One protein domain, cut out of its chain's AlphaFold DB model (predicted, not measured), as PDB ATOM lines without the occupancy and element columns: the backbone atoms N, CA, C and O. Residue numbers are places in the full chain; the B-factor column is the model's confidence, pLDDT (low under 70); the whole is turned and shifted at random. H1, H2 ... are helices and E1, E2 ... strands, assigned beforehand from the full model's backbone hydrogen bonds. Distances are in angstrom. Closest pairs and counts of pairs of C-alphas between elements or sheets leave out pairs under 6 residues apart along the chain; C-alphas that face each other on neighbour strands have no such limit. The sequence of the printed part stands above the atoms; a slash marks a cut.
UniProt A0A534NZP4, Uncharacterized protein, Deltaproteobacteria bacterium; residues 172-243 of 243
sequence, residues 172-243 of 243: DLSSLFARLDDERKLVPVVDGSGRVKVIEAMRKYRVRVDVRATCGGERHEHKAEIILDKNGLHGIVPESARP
ATOM      1  N   ASP A 172     128.857 160.096 170.836       72.00
ATOM      2  CA  ASP A 172     129.002 158.673 171.112       72.00
ATOM      3  C   ASP A 172     127.813 157.906 170.523       72.00
ATOM      4  O   ASP A 172     126.697 157.946 171.041       72.00
ATOM      5  N   LEU A 173     128.063 157.220 169.407       71.69
ATOM      6  CA  LEU A 173     127.075 156.387 168.722       71.69
ATOM      7  C   LEU A 173     127.128 154.922 169.187       71.69
ATOM      8  O   LEU A 173     126.403 154.086 168.650       71.69
ATOM      9  N   SER A 174     127.943 154.589 170.195       70.00
ATOM     10  CA  SER A 174     128.140 153.205 170.652       70.00
ATOM     11  C   SER A 174     126.851 152.551 171.143       70.00
ATOM     12  O   SER A 174     126.607 151.370 170.900       70.00
ATOM     13  N   SER A 175     125.970 153.342 171.755       64.69
ATOM     14  CA  SER A 175     124.642 152.895 172.189       64.69
ATOM     15  C   SER A 175     123.710 152.513 171.028       64.69
ATOM     16  O   SER A 175     122.764 151.747 171.236       64.69
ATOM     17  N   LEU A 176     123.972 153.018 169.815       69.44
ATOM     18  CA  LEU A 176     123.269 152.614 168.598       69.44
ATOM     19  C   LEU A 176     123.801 151.280 168.090       69.44
ATOM     20  O   LEU A 176     122.993 150.421 167.756       69.44
ATOM     21  N   PHE A 177     125.126 151.076 168.086       72.62
ATOM     22  CA  PHE A 177     125.768 149.886 167.508       72.62
ATOM     23  C   PHE A 177     125.277 148.567 168.100       72.62
ATOM     24  O   PHE A 177     125.022 147.627 167.347       72.62
ATOM     25  N   ALA A 178     125.060 148.514 169.416       69.19
ATOM     26  CA  ALA A 178     124.525 147.328 170.089       69.19
ATOM     27  C   ALA A 178     123.101 146.944 169.633       69.19
ATOM     28  O   ALA A 178     122.655 145.829 169.877       69.19
ATOM     29  N   ARG A 179     122.373 147.871 168.997       67.19
ATOM     30  CA  ARG A 179     120.983 147.696 168.547       67.19
ATOM     31  C   ARG A 179     120.860 147.527 167.038       67.19
ATOM     32  O   ARG A 179     119.759 147.306 166.545       67.19
ATOM     33  N   LEU A 180     121.956 147.709 166.306       71.75
ATOM     34  CA  LEU A 180     121.963 147.505 164.869       71.75
ATOM     35  C   LEU A 180     121.904 145.999 164.596       71.75
ATOM     36  O   LEU A 180     122.623 145.225 165.231       71.75
ATOM     37  N   ASP A 181     121.038 145.627 163.655       66.44
ATOM     38  CA  ASP A 181     120.831 144.266 163.141       66.44
ATOM     39  C   ASP A 181     122.144 143.615 162.653       66.44
ATOM     40  O   ASP A 181     123.211 144.234 162.719       66.44
ATOM     41  N   ASP A 182     122.101 142.378 162.153       70.88
ATOM     42  CA  ASP A 182     123.287 141.681 161.628       70.88
ATOM     43  C   ASP A 182     124.179 142.580 160.761       70.88
ATOM     44  O   ASP A 182     123.706 143.341 159.914       70.88
ATOM     45  N   GLU A 183     125.492 142.489 160.988       77.06
ATOM     46  CA  GLU A 183     126.507 143.332 160.340       77.06
ATOM     47  C   GLU A 183     126.403 143.296 158.809       77.06
ATOM     48  O   GLU A 183     126.667 144.284 158.118       77.06
ATOM     49  N   ARG A 184     125.961 142.154 158.283       83.56
ATOM     50  CA  ARG A 184     125.855 141.875 156.860       83.56
ATOM     51  C   ARG A 184     124.403 141.732 156.432       83.56
ATOM     52  O   ARG A 184     123.521 141.322 157.184       83.56
ATOM     53  N   LYS A 185     124.150 142.089 155.181       85.00
ATOM     54  CA  LYS A 185     122.891 141.856 154.481       85.00
ATOM     55  C   LYS A 185     123.184 141.099 153.196       85.00
ATOM     56  O   LYS A 185     124.124 141.431 152.479       85.00
ATOM     57  N   LEU A 186     122.326 140.133 152.891       87.06
ATOM     58  CA  LEU A 186     122.276 139.496 151.584       87.06
ATOM     59  C   LEU A 186     121.654 140.463 150.569       87.06
ATOM     60  O   LEU A 186     120.523 140.926 150.741       87.06
ATOM     61  N   VAL A 187     122.415 140.801 149.533       84.94
ATOM     62  CA  VAL A 187     122.019 141.727 148.472       84.94
ATOM     63  C   VAL A 187     122.041 140.979 147.140       84.94
ATOM     64  O   VAL A 187     123.088 140.443 146.771       84.94
ATOM     65  N   PRO A 188     120.917 140.920 146.408       88.81
ATOM     66  CA  PRO A 188     120.915 140.406 145.050       88.81
ATOM     67  C   PRO A 188     121.591 141.419 144.116       88.81
ATOM     68  O   PRO A 188     121.289 142.611 144.145       88.81
ATOM     69  N   VAL A 189     122.502 140.936 143.284       88.88
ATOM     70  CA  VAL A 189     123.237 141.700 142.273       88.88
ATOM     71  C   VAL A 189     123.151 140.957 140.954       88.88
ATOM     72  O   VAL A 189     123.206 139.729 140.919       88.88
ATOM     73  N   VAL A 190     123.029 141.705 139.866       89.06
ATOM     74  CA  VAL A 190     123.040 141.143 138.517       89.06
ATOM     75  C   VAL A 190     124.489 141.085 138.045       89.06
ATOM     76  O   VAL A 190     125.196 142.090 138.096       89.06
ATOM     77  N   ASP A 191     124.951 139.902 137.644       85.06
ATOM     78  CA  ASP A 191     126.277 139.746 137.053       85.06
ATOM     79  C   ASP A 191     126.310 140.253 135.598       85.06
ATOM     80  O   ASP A 191     125.277 140.526 134.986       85.06
ATOM     81  N   GLY A 192     127.505 140.367 135.011       83.94
ATOM     82  CA  GLY A 192     127.662 140.805 133.615       83.94
ATOM     83  C   GLY A 192     127.007 139.882 132.574       83.94
ATOM     84  O   GLY A 192     126.924 140.253 131.410       83.94
ATOM     85  N   SER A 193     126.532 138.697 132.982       86.75
ATOM     86  CA  SER A 193     125.778 137.751 132.150       86.75
ATOM     87  C   SER A 193     124.258 137.828 132.356       86.75
ATOM     88  O   SER A 193     123.526 137.019 131.792       86.75
ATOM     89  N   GLY A 194     123.770 138.783 133.158       87.06
ATOM     90  CA  GLY A 194     122.344 138.964 133.438       87.06
ATOM     91  C   GLY A 194     121.773 137.998 134.482       87.06
ATOM     92  O   GLY A 194     120.562 137.990 134.702       87.06
ATOM     93  N   ARG A 195     122.606 137.185 135.145       90.88
ATOM     94  CA  ARG A 195     122.165 136.267 136.204       90.88
ATOM     95  C   ARG A 195     122.165 136.969 137.556       90.88
ATOM     96  O   ARG A 195     123.069 137.740 137.874       90.88
ATOM     97  N   VAL A 196     121.158 136.676 138.377       90.56
ATOM     98  CA  VAL A 196     121.075 137.192 139.748       90.56
ATOM     99  C   VAL A 196     121.943 136.334 140.661       90.56
ATOM    100  O   VAL A 196     121.708 135.137 140.819       90.56
ATOM    101  N   LYS A 197     122.930 136.959 141.296       91.50
ATOM    102  CA  LYS A 197     123.740 136.377 142.365       91.50
ATOM    103  C   LYS A 197     123.438 137.099 143.669       91.50
ATOM    104  O   LYS A 197     123.298 138.314 143.691       91.50
ATOM    105  N   VAL A 198     123.381 136.367 144.774       91.56
ATOM    106  CA  VAL A 198     123.297 136.972 146.105       91.56
ATOM    107  C   VAL A 198     124.710 137.127 146.657       91.56
ATOM    108  O   VAL A 198     125.483 136.168 146.661       91.56
ATOM    109  N   ILE A 199     125.055 138.332 147.101       90.50
ATOM    110  CA  ILE A 199     126.309 138.610 147.807       90.50
ATOM    111  C   ILE A 199     126.020 139.065 149.232       90.50
ATOM    112  O   ILE A 199     124.965 139.631 149.514       90.50
ATOM    113  N   GLU A 200     126.985 138.877 150.121       89.44
ATOM    114  CA  GLU A 200     126.983 139.551 151.414       89.44
ATOM    115  C   GLU A 200     127.594 140.944 151.282       89.44
ATOM    116  O   GLU A 200     128.712 141.102 150.791       89.44
ATOM    117  N   ALA A 201     126.875 141.955 151.756       85.56
ATOM    118  CA  ALA A 201     127.367 143.321 151.857       85.56
ATOM    119  C   ALA A 201     127.212 143.839 153.289       85.56
ATOM    120  O   ALA A 201     126.231 143.524 153.966       85.56
ATOM    121  N   MET A 202     128.153 144.670 153.740       84.62
ATOM    122  CA  MET A 202     128.036 145.347 155.034       84.62
ATOM    123  C   MET A 202     126.827 146.279 155.044       84.62
ATOM    124  O   MET A 202     126.615 147.062 154.109       84.62
ATOM    125  N   ARG A 203     126.038 146.232 156.121       85.50
ATOM    126  CA  ARG A 203     124.952 147.187 156.327       85.50
ATOM    127  C   ARG A 203     125.536 148.557 156.638       85.50
ATOM    128  O   ARG A 203     126.227 148.745 157.633       85.50
ATOM    129  N   LYS A 204     125.208 149.527 155.786       86.19
ATOM    130  CA  LYS A 204     125.523 150.936 156.012       86.19
ATOM    131  C   LYS A 204     124.342 151.630 156.670       86.19
ATOM    132  O   LYS A 204     123.209 151.536 156.201       86.19
ATOM    133  N   TYR A 205     124.637 152.372 157.719       84.00
ATOM    134  CA  TYR A 205     123.711 153.199 158.468       84.00
ATOM    135  C   TYR A 205     124.015 154.662 158.183       84.00
ATOM    136  O   TYR A 205     125.165 155.051 157.963       84.00
ATOM    137  N   ARG A 206     122.959 155.471 158.159       87.12
ATOM    138  CA  ARG A 206     123.037 156.901 157.884       87.12
ATOM    139  C   ARG A 206     122.494 157.664 159.077       87.12
ATOM    140  O   ARG A 206     121.355 157.441 159.486       87.12
ATOM    141  N   VAL A 207     123.307 158.552 159.629       85.81
ATOM    142  CA  VAL A 207     122.957 159.374 160.788       85.81
ATOM    143  C   VAL A 207     123.020 160.833 160.376       85.81
ATOM    144  O   VAL A 207     124.060 161.325 159.950       85.81
ATOM    145  N   ARG A 208     121.897 161.539 160.497       89.31
ATOM    146  CA  ARG A 208     121.841 162.975 160.217       89.31
ATOM    147  C   ARG A 208     122.392 163.750 161.407       89.31
ATOM    148  O   ARG A 208     121.978 163.504 162.538       89.31
ATOM    149  N   VAL A 209     123.285 164.695 161.135       88.38
ATOM    150  CA  VAL A 209     123.892 165.578 162.131       88.38
ATOM    151  C   VAL A 209     123.696 167.025 161.700       88.38
ATOM    152  O   VAL A 209     123.899 167.377 160.540       88.38
ATOM    153  N   ASP A 210     123.284 167.850 162.655       90.31
ATOM    154  CA  ASP A 210     123.095 169.290 162.507       90.31
ATOM    155  C   ASP A 210     123.953 169.981 163.570       90.31
ATOM    156  O   ASP A 210     123.828 169.696 164.766       90.31
ATOM    157  N   VAL A 211     124.859 170.846 163.121       88.38
ATOM    158  CA  VAL A 211     125.739 171.644 163.969       88.38
ATOM    159  C   VAL A 211     125.378 173.105 163.785       88.38
ATOM    160  O   VAL A 211     125.466 173.649 162.686       88.38
ATOM    161  N   ARG A 212     125.022 173.758 164.892       90.38
ATOM    162  CA  ARG A 212     124.697 175.185 164.924       90.38
ATOM    163  C   ARG A 212     125.622 175.891 165.890       90.38
ATOM    164  O   ARG A 212     125.730 175.490 167.048       90.38
ATOM    165  N   ALA A 213     126.248 176.959 165.420       88.81
ATOM    166  CA  ALA A 213     127.072 177.843 166.224       88.81
ATOM    167  C   ALA A 213     126.522 179.265 166.131       88.81
ATOM    168  O   ALA A 213     126.184 179.742 165.050       88.81
ATOM    169  N   THR A 214     126.436 179.944 167.272       88.31
ATOM    170  CA  THR A 214     126.112 181.370 167.326       88.31
ATOM    171  C   THR A 214     127.250 182.095 168.023       88.31
ATOM    172  O   THR A 214     127.585 181.754 169.157       88.31
ATOM    173  N   CYS A 215     127.850 183.072 167.351       84.38
ATOM    174  CA  CYS A 215     128.961 183.866 167.868       84.38
ATOM    175  C   CYS A 215     128.764 185.323 167.451       84.38
ATOM    176  O   CYS A 215     128.467 185.587 166.294       84.38
ATOM    177  N   GLY A 216     128.863 186.271 168.388       82.75
ATOM    178  CA  GLY A 216     128.735 187.701 168.063       82.75
ATOM    179  C   GLY A 216     127.397 188.111 167.424       82.75
ATOM    180  O   GLY A 216     127.333 189.146 166.776       82.75
ATOM    181  N   GLY A 217     126.338 187.309 167.580       85.25
ATOM    182  CA  GLY A 217     125.044 187.514 166.914       85.25
ATOM    183  C   GLY A 217     124.928 186.853 165.536       85.25
ATOM    184  O   GLY A 217     123.814 186.660 165.054       85.25
ATOM    185  N   GLU A 218     126.037 186.417 164.940       91.06
ATOM    186  CA  GLU A 218     126.034 185.638 163.705       91.06
ATOM    187  C   GLU A 218     125.726 184.169 163.989       91.06
ATOM    188  O   GLU A 218     126.160 183.595 164.994       91.06
ATOM    189  N   ARG A 219     124.951 183.546 163.097       92.38
ATOM    190  CA  ARG A 219     124.574 182.135 163.181       92.38
ATOM    191  C   ARG A 219     125.156 181.376 161.997       92.38
ATOM    192  O   ARG A 219     124.834 181.669 160.852       92.38
ATOM    193  N   HIS A 220     125.912 180.333 162.305       90.31
ATOM    194  CA  HIS A 220     126.429 179.367 161.346       90.31
ATOM    195  C   HIS A 220     125.733 178.026 161.563       90.31
ATOM    196  O   HIS A 220     125.582 177.567 162.698       90.31
ATOM    197  N   GLU A 221     125.294 177.399 160.479       92.12
ATOM    198  CA  GLU A 221     124.604 176.113 160.505       92.12
ATOM    199  C   GLU A 221     125.198 175.199 159.442       92.12
ATOM    200  O   GLU A 221     125.354 175.588 158.285       92.12
ATOM    201  N   HIS A 222     125.531 173.979 159.848       89.94
ATOM    202  CA  HIS A 222     126.081 172.952 158.980       89.94
ATOM    203  C   HIS A 222     125.324 171.651 159.195       89.94
ATOM    204  O   HIS A 222     125.229 171.143 160.313       89.94
ATOM    205  N   LYS A 223     124.821 171.091 158.098       92.50
ATOM    206  CA  LYS A 223     124.117 169.813 158.084       92.50
ATOM    207  C   LYS A 223     124.912 168.795 157.292       92.50
ATOM    208  O   LYS A 223     125.434 169.095 156.216       92.50
ATOM    209  N   ALA A 224     124.998 167.592 157.833       91.12
ATOM    210  CA  ALA A 224     125.711 166.491 157.213       91.12
ATOM    211  C   ALA A 224     125.030 165.155 157.506       91.12
ATOM    212  O   ALA A 224     124.295 164.991 158.482       91.12
ATOM    213  N   GLU A 225     125.307 164.178 156.654       91.38
ATOM    214  CA  GLU A 225     124.958 162.784 156.874       91.38
ATOM    215  C   GLU A 225     126.235 161.980 157.121       91.38
ATOM    216  O   GLU A 225     127.151 161.958 156.300       91.38
ATOM    217  N   ILE A 226     126.300 161.338 158.280       89.44
ATOM    218  CA  ILE A 226     127.378 160.432 158.656       89.44
ATOM    219  C   ILE A 226     127.001 159.036 158.169       89.44
ATOM    220  O   ILE A 226     125.955 158.505 158.546       89.44
ATOM    221  N   ILE A 227     127.860 158.445 157.341       89.75
ATOM    222  CA  ILE A 227     127.727 157.073 156.853       89.75
ATOM    223  C   ILE A 227     128.674 156.194 157.659       89.75
ATOM    224  O   ILE A 227     129.874 156.462 157.734       89.75
ATOM    225  N   LEU A 228     128.134 155.136 158.248       87.88
ATOM    226  CA  LEU A 228     128.858 154.236 159.141       87.88
ATOM    227  C   LEU A 228     128.362 152.794 158.999       87.88
ATOM    228  O   LEU A 228     127.251 152.564 158.532       87.88
ATOM    229  N   ASP A 229     129.169 151.828 159.409       86.38
ATOM    230  CA  ASP A 229     128.773 150.434 159.631       86.38
ATOM    231  C   ASP A 229     129.178 150.012 161.056       86.38
ATOM    232  O   ASP A 229     129.611 150.851 161.847       86.38
ATOM    233  N   LYS A 230     129.029 148.731 161.415       81.94
ATOM    234  CA  LYS A 230     129.449 148.249 162.745       81.94
ATOM    235  C   LYS A 230     130.962 148.359 162.994       81.94
ATOM    236  O   LYS A 230     131.359 148.368 164.154       81.94
ATOM    237  N   ASN A 231     131.782 148.484 161.949       81.94
ATOM    238  CA  ASN A 231     133.235 148.642 162.056       81.94
ATOM    239  C   ASN A 231     133.659 150.109 162.200       81.94
ATOM    240  O   ASN A 231     134.785 150.386 162.612       81.94
ATOM    241  N   GLY A 232     132.762 151.054 161.913       81.81
ATOM    242  CA  GLY A 232     132.939 152.459 162.248       81.81
ATOM    243  C   GLY A 232     132.530 153.419 161.137       81.81
ATOM    244  O   GLY A 232     131.599 153.182 160.368       81.81
ATOM    245  N   LEU A 233     133.206 154.567 161.107       86.88
ATOM    246  CA  LEU A 233     132.912 155.672 160.199       86.88
ATOM    247  C   LEU A 233     133.437 155.384 158.786       86.88
ATOM    248  O   LEU A 233     134.631 155.172 158.604       86.88
ATOM    249  N   HIS A 234     132.563 155.477 157.783       89.56
ATOM    250  CA  HIS A 234     132.937 155.393 156.364       89.56
ATOM    251  C   HIS A 234     133.109 156.762 155.721       89.56
ATOM    252  O   HIS A 234     133.956 156.939 154.851       89.56
ATOM    253  N   GLY A 235     132.289 157.736 156.115       89.88
ATOM    254  CA  GLY A 235     132.360 159.064 155.526       89.88
ATOM    255  C   GLY A 235     131.336 160.037 156.079       89.88
ATOM    256  O   GLY A 235     130.392 159.665 156.778       89.88
ATOM    257  N   ILE A 236     131.542 161.306 155.740       90.56
ATOM    258  CA  ILE A 236     130.662 162.418 156.086       90.56
ATOM    259  C   ILE A 236     130.284 163.102 154.777       90.56
ATOM    260  O   ILE A 236     131.160 163.556 154.043       90.56
ATOM    261  N   VAL A 237     128.989 163.158 154.485       91.88
ATOM    262  CA  VAL A 237     128.452 163.787 153.278       91.88
ATOM    263  C   VAL A 237     127.790 165.105 153.680       91.88
ATOM    264  O   VAL A 237     126.765 165.074 154.368       91.88
ATOM    265  N   PRO A 238     128.354 166.267 153.301       87.62
ATOM    266  CA  PRO A 238     127.711 167.557 153.523       87.62
ATOM    267  C   PRO A 238     126.370 167.618 152.791       87.62
ATOM    268  O   PRO A 238     126.254 167.148 151.661       87.62
ATOM    269  N   GLU A 239     125.356 168.233 153.397       79.62
ATOM    270  CA  GLU A 239     124.047 168.374 152.744       79.62
ATOM    271  C   GLU A 239     124.114 169.247 151.478       79.62
ATOM    272  O   GLU A 239     123.385 168.992 150.525       79.62
ATOM    273  N   SER A 240     125.053 170.197 151.422       68.50
ATOM    274  CA  SER A 240     125.339 171.028 150.244       68.50
ATOM    275  C   SER A 240     125.973 170.273 149.068       68.50
ATOM    276  O   SER A 240     126.115 170.848 147.996       68.50
ATOM    277  N   ALA A 241     126.380 169.015 149.265       58.38
ATOM    278  CA  ALA A 241     127.016 168.171 148.254       58.38
ATOM    279  C   ALA A 241     126.076 167.080 147.707       58.38
ATOM    280  O   ALA A 241     126.536 166.152 147.040       58.38
ATOM    281  N   ARG A 242     124.770 167.150 148.007       52.53
ATOM    282  CA  ARG A 242     123.787 166.263 147.375       52.53
ATOM    283  C   ARG A 242     123.504 166.747 145.942       52.53
ATOM    284  O   ARG A 242     123.251 167.940 145.786       52.53
ATOM    285  N   PRO A 243     123.566 165.861 144.932       43.62
ATOM    286  CA  PRO A 243     123.075 166.168 143.592       43.62
ATOM    287  C   PRO A 243     121.557 166.382 143.582       43.62
ATOM    288  O   PRO A 243     120.870 165.827 144.477       43.62
TER     289      PRO A 243
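This is residues 172 to 243 of the 243 residues of an uncharacterized protein of Deltaproteobacteria bacterium (UniProt A0A534NZP4). What does the domain look like? It is a long, flat shape of two antiparallel hairpins nearly end to end: E1 with E2 towards one end, and the longer E3 with E4 towards the other, with E5 folded back along residues 224 to 229 of E4 and the short helix H1 near that three-stranded sheet. Residues 214 to 219, at the turn of E3 and E4, stick out free. What is it made of? The 72 printed residues have one named helix and five named strands in the order H1 E1 E2 E3 E4 E5, mostly strand, in two antiparallel sheets, E1 - E2 and E3 - E4 - E5. The whole is extended, with a radius of gyration of the C-alphas of 17.7 A and spans of 61 by 32 by 13 A.

Where does H1 sit? H1, residues 174 to 177, is only just on the sheet of E3, residues 205 to 215, E4, residues 218 to 229, and E5, residues 232 to 238, with 5 pairs of C-alphas within 10 A, and it only grazes it. H1 is too short for an O i to N i+4 pair; its one O i to N i+3 pair is within hydrogen-bond range. How do the next strands pair? E1, residues 184 to 190, and E2, residues 196 to 202, form an antiparallel hairpin at 148 degrees, with N 187 and O 199 2.8 A apart. E2 runs on into E3 across a break of 2 residues, at 41 degrees. How is the larger sheet built? E3, E4 and E5 form a meander, each strand the antiparallel neighbour of the one before, and the sheet is strongly twisted. E3 and E4 form a hairpin at 162 degrees, with N 211 and O 222 2.8 A apart; E4 and E5 form another at 141 degrees, with N 225 and O 237 2.9 A apart.

Where do the elements begin and end? H1 begins at C-alpha 174, (128.140, 153.205, 170.652), and E5 ends at C-alpha 238, (127.711, 167.557, 153.523). How long are the strands? E1 spans 18.6 A, E2 18.7 A, E3 32.5 A, E4 35.5 A and E5 18.2 A from first to last C-alpha.

How far does it reach? The two C-alphas farthest apart, those of Ser 193 and Gly 216, are 61.6 A apart. Is the backbone continuous? The printed part has no cut, and no link is long. Where is confidence low? The mean pLDDT of the printed part is 83.1, and residues 175 to 176, 178 to 179, 181 and 240 to 243 are under 70.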